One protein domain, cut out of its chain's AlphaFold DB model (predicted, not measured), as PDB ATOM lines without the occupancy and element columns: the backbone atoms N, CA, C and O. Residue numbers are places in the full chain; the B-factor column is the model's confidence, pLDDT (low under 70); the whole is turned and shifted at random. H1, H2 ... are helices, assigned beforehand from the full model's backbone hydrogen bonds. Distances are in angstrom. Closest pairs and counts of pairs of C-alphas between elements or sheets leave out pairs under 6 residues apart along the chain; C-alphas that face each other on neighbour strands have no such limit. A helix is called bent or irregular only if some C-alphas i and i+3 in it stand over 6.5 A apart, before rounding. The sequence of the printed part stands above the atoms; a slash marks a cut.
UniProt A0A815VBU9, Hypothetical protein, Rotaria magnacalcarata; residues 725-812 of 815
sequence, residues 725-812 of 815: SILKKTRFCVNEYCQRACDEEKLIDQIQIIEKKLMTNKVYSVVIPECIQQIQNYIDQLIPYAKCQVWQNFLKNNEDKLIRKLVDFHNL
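What this domain is: This is residues 725 to 812 of the 815 residues of the protein "Hypothetical protein" of Rotaria magnacalcarata (UniProt A0A815VBU9). A helical hairpin, H1 and H2, makes one side of an elongated body, and H4 packs on H1 at a slant, with H1 between H2 and H4. The short helix H3 lies near H1, H5 stands off at one end of the long axis, and residues 798 to 812, with no named helix, fold back from H5 toward the body. At the other end of that axis, residues 759 to 764 stick out where the chain turns from H2 toward H3. The printed part has 88 residues with five named helices, H1 to H5 in order, and no named strand; the class is all helix. It is only just compact, close to loose, with a radius of gyration of the C-alphas of 14.5 A and spans of 46 by 24 by 19 A.

Where its parts are: H1, residues 725 to 737, begins at C-alpha 725 (119.693, -45.670, 187.669) and is 17.7 A from first to last C-alpha. H2, residues 744 to 760, is the longest helix at 24.6 A and ends at C-alpha 760 (120.813, -27.905, 188.141). H3, residues 770 to 774, measures 6.1 A, and H4, residues 776 to 786, measures 15.1 A. H4 is irregular, but only just: C-alphas 781 and 784 are 6.8 A apart. H5, residues 789 to 797, measures 11.8 A and ends at C-alpha 797 (123.299, -64.117, 212.402).

How they stand to each other: H1 and H2 touch as a helical hairpin, opposite ways at a shallow tilt of 19 degrees; their closest C-alphas, those of Leu 727 and Ile 751, are 6.3 A apart. H1 and H4 touch, the same way at a steep tilt of 52 degrees, with the closest C-alphas, those of Cys 733 and Ile 779, 6.4 A apart. H1 and H3 are close but not clearly touching, with the closest C-alphas, those of Thr 730 and Ile 772, 7.4 A apart. H3 and H4 meet only through their link. H4 and H5 are close but not clearly touching and about perpendicular at 83 degrees; the closest C-alphas, those of Tyr 785 and Trp 791, are 6.6 A apart. H2 is apart from H3, H4 and H5. Every O i to N i+4 pair is within hydrogen-bond range in H1, H2, H3 and H5; in H4 it is 5 of 7.

The domain as a whole: The two C-alphas farthest apart, those of Lys 762 and Asn 797, are 46.2 A apart. The printed part has no cut. The links H3 to H4 and H4 to H5 are tight, those from H1 to H2 and from H2 to H3 are short, and no link is long. Residues 759 to 764, of which 759 and 760 belong to H2, and residues 796 to 801, of which 796 and 797 belong to H5, stand free. The mean pLDDT of the printed part is 78.3, and 18 residues are under 70: residue 787, residue 795 and residues 797 to 812.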
ATOM      1  N   SER A 725     119.652 -44.230 187.418       93.12
ATOM      2  CA  SER A 725     119.693 -45.670 187.669       93.12
ATOM      3  C   SER A 725     121.008 -46.058 188.328       93.12
ATOM      4  O   SER A 725     120.977 -46.681 189.386       93.12
ATOM      5  N   ILE A 726     122.141 -45.604 187.777       91.88
ATOM      6  CA  ILE A 726     123.466 -45.803 188.374       91.88
ATOM      7  C   ILE A 726     123.464 -45.273 189.810       91.88
ATOM      8  O   ILE A 726     123.656 -46.046 190.740       91.88
ATOM      9  N   LEU A 727     123.128 -43.995 190.018       93.38
ATOM     10  CA  LEU A 727     123.151 -43.369 191.347       93.38
ATOM     11  C   LEU A 727     122.222 -44.063 192.355       93.38
ATOM     12  O   LEU A 727     122.604 -44.275 193.506       93.38
ATOM     13  N   LYS A 728     121.018 -44.464 191.932       93.38
ATOM     14  CA  LYS A 728     120.042 -45.159 192.780       93.38
ATOM     15  C   LYS A 728     120.516 -46.556 193.159       93.38
ATOM     16  O   LYS A 728     120.381 -46.941 194.318       93.38
ATOM     17  N   LYS A 729     121.044 -47.314 192.197       91.06
ATOM     18  CA  LYS A 729     121.587 -48.656 192.424       91.06
ATOM     19  C   LYS A 729     122.820 -48.600 193.324       91.06
ATOM     20  O   LYS A 729     122.896 -49.370 194.275       91.06
ATOM     21  N   THR A 730     123.720 -47.642 193.090       89.06
ATOM     22  CA  THR A 730     124.875 -47.391 193.959       89.06
ATOM     23  C   THR A 730     124.425 -47.046 195.371       89.06
ATOM     24  O   THR A 730     124.847 -47.717 196.304       89.06
ATOM     25  N   ARG A 731     123.509 -46.082 195.548       90.75
ATOM     26  CA  ARG A 731     122.976 -45.733 196.875       90.75
ATOM     27  C   ARG A 731     122.326 -46.934 197.561       90.75
ATOM     28  O   ARG A 731     122.549 -47.143 198.744       90.75
ATOM     29  N   PHE A 732     121.530 -47.716 196.834       89.19
ATOM     30  CA  PHE A 732     120.893 -48.913 197.378       89.19
ATOM     31  C   PHE A 732     121.931 -49.924 197.874       89.19
ATOM     32  O   PHE A 732     121.836 -50.371 199.010       89.19
ATOM     33  N   CYS A 733     122.946 -50.242 197.069       85.38
ATOM     34  CA  CYS A 733     123.977 -51.187 197.484       85.38
ATOM     35  C   CYS A 733     124.828 -50.659 198.645       85.38
ATOM     36  O   CYS A 733     125.103 -51.422 199.562       85.38
ATOM     37  N   VAL A 734     125.181 -49.370 198.652       84.94
ATOM     38  CA  VAL A 734     125.875 -48.747 199.792       84.94
ATOM     39  C   VAL A 734     125.037 -48.902 201.066       84.94
ATOM     40  O   VAL A 734     125.528 -49.406 202.072       84.94
ATOM     41  N   ASN A 735     123.741 -48.599 200.998       85.56
ATOM     42  CA  ASN A 735     122.848 -48.700 202.151       85.56
ATOM     43  C   ASN A 735     122.582 -50.143 202.614       85.56
ATOM     44  O   ASN A 735     122.267 -50.340 203.780       85.56
ATOM     45  N   GLU A 736     122.638 -51.149 201.739       83.69
ATOM     46  CA  GLU A 736     122.338 -52.548 202.103       83.69
ATOM     47  C   GLU A 736     123.585 -53.344 202.504       83.69
ATOM     48  O   GLU A 736     123.522 -54.217 203.370       83.69
ATOM     49  N   TYR A 737     124.722 -53.062 201.871       79.12
ATOM     50  CA  TYR A 737     125.943 -53.854 202.022       79.12
ATOM     51  C   TYR A 737     127.044 -53.128 202.795       79.12
ATOM     52  O   TYR A 737     127.959 -53.786 203.288       79.12
ATOM     53  N   CYS A 738     126.969 -51.800 202.918       76.50
ATOM     54  CA  CYS A 738     128.094 -50.972 203.358       76.50
ATOM     55  C   CYS A 738     127.790 -50.102 204.578       76.50
ATOM     56  O   CYS A 738     128.594 -49.228 204.868       76.50
ATOM     57  N   GLN A 739     126.723 -50.391 205.334       71.62
ATOM     58  CA  GLN A 739     126.275 -49.649 206.539       71.62
ATOM     59  C   GLN A 739     127.332 -49.454 207.650       71.62
ATOM     60  O   GLN A 739     127.053 -48.904 208.715       71.62
ATOM     61  N   ARG A 740     128.508 -50.066 207.496       70.56
ATOM     62  CA  ARG A 740     129.619 -50.043 208.455       70.56
ATOM     63  C   ARG A 740     130.969 -49.791 207.774       70.56
ATOM     64  O   ARG A 740     132.001 -49.972 208.415       70.56
ATOM     65  N   ALA A 741     130.973 -49.429 206.488       72.69
ATOM     66  CA  ALA A 741     132.184 -49.065 205.761       72.69
ATOM     67  C   ALA A 741     132.665 -47.683 206.225       72.69
ATOM     68  O   ALA A 741     131.858 -46.789 206.476       72.69
ATOM     69  N   CYS A 742     133.981 -47.492 206.350       74.81
ATOM     70  CA  CYS A 742     134.530 -46.238 206.874       74.81
ATOM     71  C   CYS A 742     134.303 -45.029 205.943       74.81
ATOM     72  O   CYS A 742     134.418 -43.883 206.376       74.81
ATOM     73  N   ASP A 743     133.966 -45.278 204.677       76.06
ATOM     74  CA  ASP A 743     133.760 -44.303 203.609       76.06
ATOM     75  C   ASP A 743     132.295 -44.182 203.142       76.06
ATOM     76  O   ASP A 743     132.020 -43.450 202.187       76.06
ATOM     77  N   GLU A 744     131.346 -44.834 203.825       83.12
ATOM     78  CA  GLU A 744     129.914 -44.838 203.481       83.12
ATOM     79  C   GLU A 744     129.337 -43.419 203.337       83.12
ATOM     80  O   GLU A 744     128.805 -43.059 202.284       83.12
ATOM     81  N   GLU A 745     129.476 -42.593 204.377       84.81
ATOM     82  CA  GLU A 745     128.924 -41.233 204.423       84.81
ATOM     83  C   GLU A 745     129.491 -40.365 203.289       84.81
ATOM     84  O   GLU A 745     128.754 -39.687 202.574       84.81
ATOM     85  N   LYS A 746     130.799 -40.490 203.028       85.19
ATOM     86  CA  LYS A 746     131.482 -39.786 201.936       85.19
ATOM     87  C   LYS A 746     130.923 -40.181 200.565       85.19
ATOM     88  O   LYS A 746     130.780 -39.316 199.699       85.19
ATOM     89  N   LEU A 747     130.619 -41.461 200.343       82.88
ATOM     90  CA  LEU A 747     130.012 -41.940 199.097       82.88
ATOM     91  C   LEU A 747     128.561 -41.459 198.952       82.88
ATOM     92  O   LEU A 747     128.170 -41.016 197.869       82.88
ATOM     93  N   ILE A 748     127.775 -41.480 200.031       87.94
ATOM     94  CA  ILE A 748     126.396 -40.967 200.037       87.94
ATOM     95  C   ILE A 748     126.370 -39.469 199.704       87.94
ATOM     96  O   ILE A 748     125.578 -39.055 198.850       87.94
ATOM     97  N   ASP A 749     127.256 -38.676 200.305       89.50
ATOM     98  CA  ASP A 749     127.386 -37.242 200.037       89.50
ATOM     99  C   ASP A 749     127.779 -36.968 198.583       89.50
ATOM    100  O   ASP A 749     127.201 -36.099 197.922       89.50
ATOM    101  N   GLN A 750     128.718 -37.743 198.033       88.50
ATOM    102  CA  GLN A 750     129.083 -37.641 196.619       88.50
ATOM    103  C   GLN A 750     127.893 -37.931 195.702       88.50
ATOM    104  O   GLN A 750     127.655 -37.169 194.761       88.50
ATOM    105  N   ILE A 751     127.106 -38.971 195.993       91.50
ATOM    106  CA  ILE A 751     125.880 -39.284 195.247       91.50
ATOM    107  C   ILE A 751     124.895 -38.110 195.323       91.50
ATOM    108  O   ILE A 751     124.394 -37.679 194.286       91.50
ATOM    109  N   GLN A 752     124.658 -37.538 196.510       93.25
ATOM    110  CA  GLN A 752     123.761 -36.385 196.680       93.25
ATOM    111  C   GLN A 752     124.233 -35.152 195.896       93.25
ATOM    112  O   GLN A 752     123.428 -34.465 195.259       93.25
ATOM    113  N   ILE A 753     125.538 -34.870 195.895       94.06
ATOM    114  CA  ILE A 753     126.122 -33.770 195.118       94.06
ATOM    115  C   ILE A 753     125.893 -33.990 193.621       94.06
ATOM    116  O   ILE A 753     125.542 -33.042 192.912       94.06
ATOM    117  N   ILE A 754     126.075 -35.218 193.126       93.31
ATOM    118  CA  ILE A 754     125.846 -35.545 191.714       93.31
ATOM    119  C   ILE A 754     124.359 -35.428 191.374       93.31
ATOM    120  O   ILE A 754     124.034 -34.815 190.362       93.31
ATOM    121  N   GLU A 755     123.452 -35.925 192.220       93.06
ATOM    122  CA  GLU A 755     122.001 -35.765 192.041       93.06
ATOM    123  C   GLU A 755     121.609 -34.281 191.959       93.06
ATOM    124  O   GLU A 755     120.883 -33.873 191.051       93.06
ATOM    125  N   LYS A 756     122.155 -33.436 192.844       93.69
ATOM    126  CA  LYS A 756     121.923 -31.985 192.812       93.69
ATOM    127  C   LYS A 756     122.461 -31.348 191.529       93.69
ATOM    128  O   LYS A 756     121.776 -30.521 190.924       93.69
ATOM    129  N   LYS A 757     123.666 -31.731 191.091       93.38
ATOM    130  CA  LYS A 757     124.244 -31.272 189.815       93.38
ATOM    131  C   LYS A 757     123.399 -31.725 188.628       93.38
ATOM    132  O   LYS A 757     123.183 -30.933 187.723       93.38
ATOM    133  N   LEU A 758     122.872 -32.947 188.647       93.31
ATOM    134  CA  LEU A 758     122.006 -33.484 187.596       93.31
ATOM    135  C   LEU A 758     120.716 -32.670 187.447       93.31
ATOM    136  O   LEU A 758     120.249 -32.476 186.331       93.31
ATOM    137  N   MET A 759     120.184 -32.139 188.550       91.31
ATOM    138  CA  MET A 759     118.985 -31.294 188.537       91.31
ATOM    139  C   MET A 759     119.245 -29.830 188.157       91.31
ATOM    140  O   MET A 759     118.317 -29.149 187.729       91.31
ATOM    141  N   THR A 760     120.474 -29.332 188.322       90.12
ATOM    142  CA  THR A 760     120.813 -27.905 188.141       90.12
ATOM    143  C   THR A 760     121.654 -27.609 186.899       90.12
ATOM    144  O   THR A 760     121.616 -26.489 186.394       90.12
ATOM    145  N   ASN A 761     122.363 -28.602 186.363       92.06
ATOM    146  CA  ASN A 761     123.214 -28.476 185.182       92.06
ATOM    147  C   ASN A 761     122.614 -29.207 183.969       92.06
ATOM    148  O   ASN A 761     121.640 -29.954 184.071       92.06
ATOM    149  N   LYS A 762     123.243 -29.016 182.804       92.25
ATOM    150  CA  LYS A 762     122.935 -29.767 181.579       92.25
ATOM    151  C   LYS A 762     123.202 -31.257 181.818       92.25
ATOM    152  O   LYS A 762     124.292 -31.598 182.283       92.25
ATOM    153  N   VAL A 763     122.271 -32.143 181.466       91.44
ATOM    154  CA  VAL A 763     122.337 -33.585 181.792       91.44
ATOM    155  C   VAL A 763     123.647 -34.218 181.335       91.44
ATOM    156  O   VAL A 763     124.302 -34.913 182.109       91.44
ATOM    157  N   TYR A 764     124.081 -33.937 180.108       90.31
ATOM    158  CA  TYR A 764     125.325 -34.489 179.570       90.31
ATOM    159  C   TYR A 764     126.591 -33.905 180.205       90.31
ATOM    160  O   TYR A 764     127.605 -34.591 180.248       90.31
ATOM    161  N   SER A 765     126.537 -32.683 180.745       91.62
ATOM    162  CA  SER A 765     127.687 -32.067 181.426       91.62
ATOM    163  C   SER A 765     127.990 -32.700 182.788       91.62
ATOM    164  O   SER A 765     129.083 -32.531 183.326       91.62
ATOM    165  N   VAL A 766     127.030 -33.431 183.363       92.50
ATOM    166  CA  VAL A 766     127.211 -34.128 184.637       92.50
ATOM    167  C   VAL A 766     127.861 -35.479 184.375       92.50
ATOM    168  O   VAL A 766     127.233 -36.389 183.837       92.50
ATOM    169  N   VAL A 767     129.132 -35.599 184.746       92.38
ATOM    170  CA  VAL A 767     129.909 -36.834 184.622       92.38
ATOM    171  C   VAL A 767     129.745 -37.658 185.898       92.38
ATOM    172  O   VAL A 767     129.929 -37.136 187.000       92.38
ATOM    173  N   ILE A 768     129.393 -38.937 185.752       90.50
ATOM    174  CA  ILE A 768     129.448 -39.895 186.862       90.50
ATOM    175  C   ILE A 768     130.928 -40.220 187.110       90.50
ATOM    176  O   ILE A 768     131.593 -40.624 186.156       90.50
ATOM    177  N   PRO A 769     131.455 -40.040 188.335       90.12
ATOM    178  CA  PRO A 769     132.842 -40.362 188.656       90.12
ATOM    179  C   PRO A 769     133.221 -41.791 188.256       90.12
ATOM    180  O   PRO A 769     132.432 -42.718 188.445       90.12
ATOM    181  N   GLU A 770     134.444 -41.971 187.758       84.56
ATOM    182  CA  GLU A 770     134.947 -43.267 187.288       84.56
ATOM    183  C   GLU A 770     134.875 -44.347 188.378       84.56
ATOM    184  O   GLU A 770     134.467 -45.472 188.102       84.56
ATOM    185  N   CYS A 771     135.139 -43.986 189.638       79.94
ATOM    186  CA  CYS A 771     135.016 -44.905 190.770       79.94
ATOM    187  C   CYS A 771     133.599 -45.479 190.934       79.94
ATOM    188  O   CYS A 771     133.460 -46.638 191.309       79.94
ATOM    189  N   ILE A 772     132.547 -44.712 190.616       85.19
ATOM    190  CA  ILE A 772     131.152 -45.182 190.649       85.19
ATOM    191  C   ILE A 772     130.841 -46.053 189.421       85.19
ATOM    192  O   ILE A 772     130.062 -46.999 189.518       85.19
ATOM    193  N   GLN A 773     131.457 -45.766 188.271       84.94
ATOM    194  CA  GLN A 773     131.284 -46.568 187.055       84.94
ATOM    195  C   GLN A 773     131.947 -47.946 187.175       84.94
ATOM    196  O   GLN A 773     131.344 -48.949 186.802       84.94
ATOM    197  N   GLN A 774     133.157 -48.021 187.738       82.25
ATOM    198  CA  GLN A 774     133.902 -49.278 187.894       82.25
ATOM    199  C   GLN A 774     133.159 -50.291 188.781       82.25
ATOM    200  O   GLN A 774     133.128 -51.484 188.479       82.25
ATOM    201  N   ILE A 775     132.478 -49.817 189.827       80.50
ATOM    202  CA  ILE A 775     131.703 -50.673 190.740       80.50
ATOM    203  C   ILE A 775     130.326 -51.076 190.186       80.50
ATOM    204  O   ILE A 775     129.635 -51.891 190.798       80.50
ATOM    205  N   GLN A 776     129.900 -50.537 189.039       83.31
ATOM    206  CA  GLN A 776     128.558 -50.760 188.497       83.31
ATOM    207  C   GLN A 776     128.283 -52.241 188.194       83.31
ATOM    208  O   GLN A 776     127.212 -52.744 188.535       83.31
ATOM    209  N   ASN A 777     129.258 -52.957 187.624       82.38
ATOM    210  CA  ASN A 777     129.118 -54.384 187.316       82.38
ATOM    211  C   ASN A 777     128.894 -55.223 188.583       82.38
ATOM    212  O   ASN A 777     128.061 -56.129 188.587       82.38
ATOM    213  N   TYR A 778     129.595 -54.893 189.671       82.81
ATOM    214  CA  TYR A 778     129.418 -55.556 190.962       82.81
ATOM    215  C   TYR A 778     128.060 -55.215 191.576       82.81
ATOM    216  O   TYR A 778     127.354 -56.104 192.044       82.81
ATOM    217  N   ILE A 779     127.649 -53.945 191.523       85.50
ATOM    218  CA  ILE A 779     126.330 -53.497 191.988       85.50
ATOM    219  C   ILE A 779     125.209 -54.283 191.296       85.50
ATOM    220  O   ILE A 779     124.311 -54.785 191.971       85.50
ATOM    221  N   ASP A 780     125.272 -54.428 189.972       83.81
ATOM    222  CA  ASP A 780     124.255 -55.151 189.204       83.81
ATOM    223  C   ASP A 780     124.203 -56.646 189.557       83.81
ATOM    224  O   ASP A 780     123.116 -57.226 189.603       83.81
ATOM    225  N   GLN A 781     125.348 -57.256 189.884       84.44
ATOM    226  CA  GLN A 781     125.406 -58.631 190.388       84.44
ATOM    227  C   GLN A 781     124.881 -58.760 191.822       84.44
ATOM    228  O   GLN A 781     124.285 -59.782 192.149       84.44
ATOM    229  N   LEU A 782     125.073 -57.749 192.675       81.88
ATOM    230  CA  LEU A 782     124.691 -57.794 194.089       81.88
ATOM    231  C   LEU A 782     123.191 -57.567 194.317       81.88
ATOM    232  O   LEU A 782     122.603 -58.234 195.166       81.88
ATOM    233  N   ILE A 783     122.538 -56.689 193.546       85.75
ATOM    234  CA  ILE A 783     121.123 -56.308 193.750       85.75
ATOM    235  C   ILE A 783     120.159 -57.501 193.932       85.75
ATOM    236  O   ILE A 783     119.344 -57.446 194.860       85.75
ATOM    237  N   PRO A 784     120.207 -58.583 193.121       84.81
ATOM    238  CA  PRO A 784     119.328 -59.741 193.304       84.81
ATOM    239  C   PRO A 784     119.475 -60.421 194.672       84.81
ATOM    240  O   PRO A 784     118.512 -60.990 195.188       84.81
ATOM    241  N   TYR A 785     120.660 -60.346 195.280       81.69
ATOM    242  CA  TYR A 785     120.953 -60.977 196.563       81.69
ATOM    243  C   TYR A 785     120.526 -60.130 197.764       81.69
ATOM    244  O   TYR A 785     120.332 -60.694 198.840       81.69
ATOM    245  N   ALA A 786     120.301 -58.822 197.597       73.56
ATOM    246  CA  ALA A 786     119.994 -57.907 198.705       73.56
ATOM    247  C   ALA A 786     118.696 -58.291 199.427       73.56
ATOM    248  O   ALA A 786     118.565 -58.160 200.640       73.56
ATOM    249  N   LYS A 787     117.743 -58.847 198.672       67.38
ATOM    250  CA  LYS A 787     116.452 -59.332 199.181       67.38
ATOM    251  C   LYS A 787     116.412 -60.842 199.417       67.38
ATOM    252  O   LYS A 787     115.357 -61.376 199.746       67.38
ATOM    253  N   CYS A 788     117.524 -61.551 199.228       80.44
ATOM    254  CA  CYS A 788     117.564 -62.985 199.466       80.44
ATOM    255  C   CYS A 788     117.508 -63.260 200.972       80.44
ATOM    256  O   CYS A 788     118.306 -62.723 201.744       80.44
ATOM    257  N   GLN A 789     116.609 -64.157 201.386       76.38
ATOM    258  CA  GLN A 789     116.461 -64.578 202.783       76.38
ATOM    259  C   GLN A 789     117.796 -65.044 203.384       76.38
ATOM    260  O   GLN A 789     118.053 -64.842 204.565       76.38
ATOM    261  N   VAL A 790     118.666 -65.643 202.564       76.38
ATOM    262  CA  VAL A 790     119.995 -66.111 202.977       76.38
ATOM    263  C   VAL A 790     120.901 -64.944 203.373       76.38
ATOM    264  O   VAL A 790     121.562 -65.033 204.401       76.38
ATOM    265  N   TRP A 791     120.897 -63.845 202.614       71.94
ATOM    266  CA  TRP A 791     121.678 -62.647 202.935       71.94
ATOM    267  C   TRP A 791     121.143 -61.949 204.191       71.94
ATOM    268  O   TRP A 791     121.907 -61.625 205.097       71.94
ATOM    269  N   GLN A 792     119.820 -61.820 204.308       71.50
ATOM    270  CA  GLN A 792     119.185 -61.253 205.501       71.50
ATOM    271  C   GLN A 792     119.453 -62.095 206.757       71.50
ATOM    272  O   GLN A 792     119.765 -61.555 207.817       71.50
ATOM    273  N   ASN A 793     119.400 -63.425 206.634       74.50
ATOM    274  CA  ASN A 793     119.764 -64.342 207.713       74.50
ATOM    275  C   ASN A 793     121.263 -64.269 208.030       74.50
ATOM    276  O   ASN A 793     121.634 -64.346 209.196       74.50
ATOM    277  N   PHE A 794     122.129 -64.107 207.026       73.12
ATOM    278  CA  PHE A 794     123.568 -63.933 207.223       73.12
ATOM    279  C   PHE A 794     123.882 -62.655 208.006       73.12
ATOM    280  O   PHE A 794     124.611 -62.745 208.992       73.12
ATOM    281  N   LEU A 795     123.297 -61.511 207.632       67.94
ATOM    282  CA  LEU A 795     123.439 -60.249 208.368       67.94
ATOM    283  C   LEU A 795     122.939 -60.393 209.810       67.94
ATOM    284  O   LEU A 795     123.690 -60.123 210.744       67.94
ATOM    285  N   LYS A 796     121.727 -60.933 209.994       70.38
ATOM    286  CA  LYS A 796     121.106 -61.141 211.312       70.38
ATOM    287  C   LYS A 796     121.897 -62.095 212.217       70.38
ATOM    288  O   LYS A 796     121.937 -61.908 213.424       70.38
ATOM    289  N   ASN A 797     122.541 -63.115 211.644       69.56
ATOM    290  CA  ASN A 797     123.299 -64.117 212.402       69.56
ATOM    291  C   ASN A 797     124.765 -63.724 212.656       69.56
ATOM    292  O   ASN A 797     125.433 -64.370 213.462       69.56
ATOM    293  N   ASN A 798     125.289 -62.707 211.966       64.12
ATOM    294  CA  ASN A 798     126.692 -62.292 212.063       64.12
ATOM    295  C   ASN A 798     126.867 -60.834 212.527       64.12
ATOM    296  O   ASN A 798     127.975 -60.301 212.407       64.12
ATOM    297  N   GLU A 799     125.821 -60.220 213.095       58.25
ATOM    298  CA  GLU A 799     125.789 -58.824 213.569       58.25
ATOM    299  C   GLU A 799     126.999 -58.435 214.442       58.25
ATOM    300  O   GLU A 799     127.497 -57.318 214.294       58.25
ATOM    301  N   ASP A 800     127.536 -59.363 215.247       52.91
ATOM    302  CA  ASP A 800     128.687 -59.126 216.136       52.91
ATOM    303  C   ASP A 800     130.057 -59.539 215.556       52.91
ATOM    304  O   ASP A 800     131.092 -58.987 215.934       52.91
ATOM    305  N   LYS A 801     130.109 -60.510 214.629       49.81
ATOM    306  CA  LYS A 801     131.380 -61.058 214.095       49.81
ATOM    307  C   LYS A 801     131.854 -60.391 212.804       49.81
ATOM    308  O   LYS A 801     133.059 -60.366 212.552       49.81
ATOM    309  N   LEU A 802     130.949 -59.813 212.012       49.03
ATOM    310  CA  LEU A 802     131.301 -59.073 210.791       49.03
ATOM    311  C   LEU A 802     131.863 -57.671 211.055       49.03
ATOM    312  O   LEU A 802     132.506 -57.118 210.166       49.03
ATOM    313  N   ILE A 803     131.717 -57.142 212.281       48.78
ATOM    314  CA  ILE A 803     132.200 -55.809 212.706       48.78
ATOM    315  C   ILE A 803     133.695 -55.588 212.411       48.78
ATOM    316  O   ILE A 803     134.141 -54.451 212.328       48.78
ATOM    317  N   ARG A 804     134.493 -56.651 212.230       44.97
ATOM    318  CA  ARG A 804     135.949 -56.539 212.044       44.97
ATOM    319  C   ARG A 804     136.484 -56.915 210.660       44.97
ATOM    320  O   ARG A 804     137.697 -56.851 210.490       44.97
ATOM    321  N   LYS A 805     135.662 -57.362 209.699       46.94
ATOM    322  CA  LYS A 805     136.191 -57.950 208.445       46.94
ATOM    323  C   LYS A 805     135.545 -57.519 207.122       46.94
ATOM    324  O   LYS A 805     136.013 -57.983 206.086       46.94
ATOM    325  N   LEU A 806     134.540 -56.645 207.102       45.81
ATOM    326  CA  LEU A 806     133.994 -56.144 205.834       45.81
ATOM    327  C   LEU A 806     134.780 -54.925 205.323       45.81
ATOM    328  O   LEU A 806     134.513 -53.795 205.703       45.81
ATOM    329  N   VAL A 807     135.800 -55.257 204.526       49.09
ATOM    330  CA  VAL A 807     136.339 -54.597 203.321       49.09
ATOM    331  C   VAL A 807     135.882 -53.154 203.054       49.09
ATOM    332  O   VAL A 807     134.716 -52.909 202.748       49.09
ATOM    333  N   ASP A 808     136.849 -52.227 203.067       49.56
ATOM    334  CA  ASP A 808     136.720 -50.870 202.522       49.56
ATOM    335  C   ASP A 808     136.259 -50.918 201.063       49.56
ATOM    336  O   ASP A 808     136.853 -51.622 200.241       49.56
ATOM    337  N   PHE A 809     135.256 -50.119 200.703       45.78
ATOM    338  CA  PHE A 809     134.758 -50.066 199.327       45.78
ATOM    339  C   PHE A 809     135.844 -49.599 198.339       45.78
ATOM    340  O   PHE A 809     135.849 -49.999 197.176       45.78
ATOM    341  N   HIS A 810     136.826 -48.830 198.821       43.09
ATOM    342  CA  HIS A 810     138.016 -48.432 198.064       43.09
ATOM    343  C   HIS A 810     138.959 -49.591 197.686       43.09
ATOM    344  O   HIS A 810     139.686 -49.481 196.703       43.09
ATOM    345  N   ASN A 811     138.935 -50.713 198.413       46.50
ATOM    346  CA  ASN A 811     139.758 -51.881 198.082       46.50
ATOM    347  C   ASN A 811     139.082 -52.812 197.058       46.50
ATOM    348  O   ASN A 811     139.780 -53.543 196.366       46.50
ATOM    349  N   LEU A 812     137.757 -52.725 196.872       45.50
ATOM    350  CA  LEU A 812     137.022 -53.451 195.820       45.50
ATOM    351  C   LEU A 812     137.255 -52.893 194.402       45.50
ATOM    352  O   LEU A 812     136.865 -53.534 193.434       45.50
TER     353      LEU A 812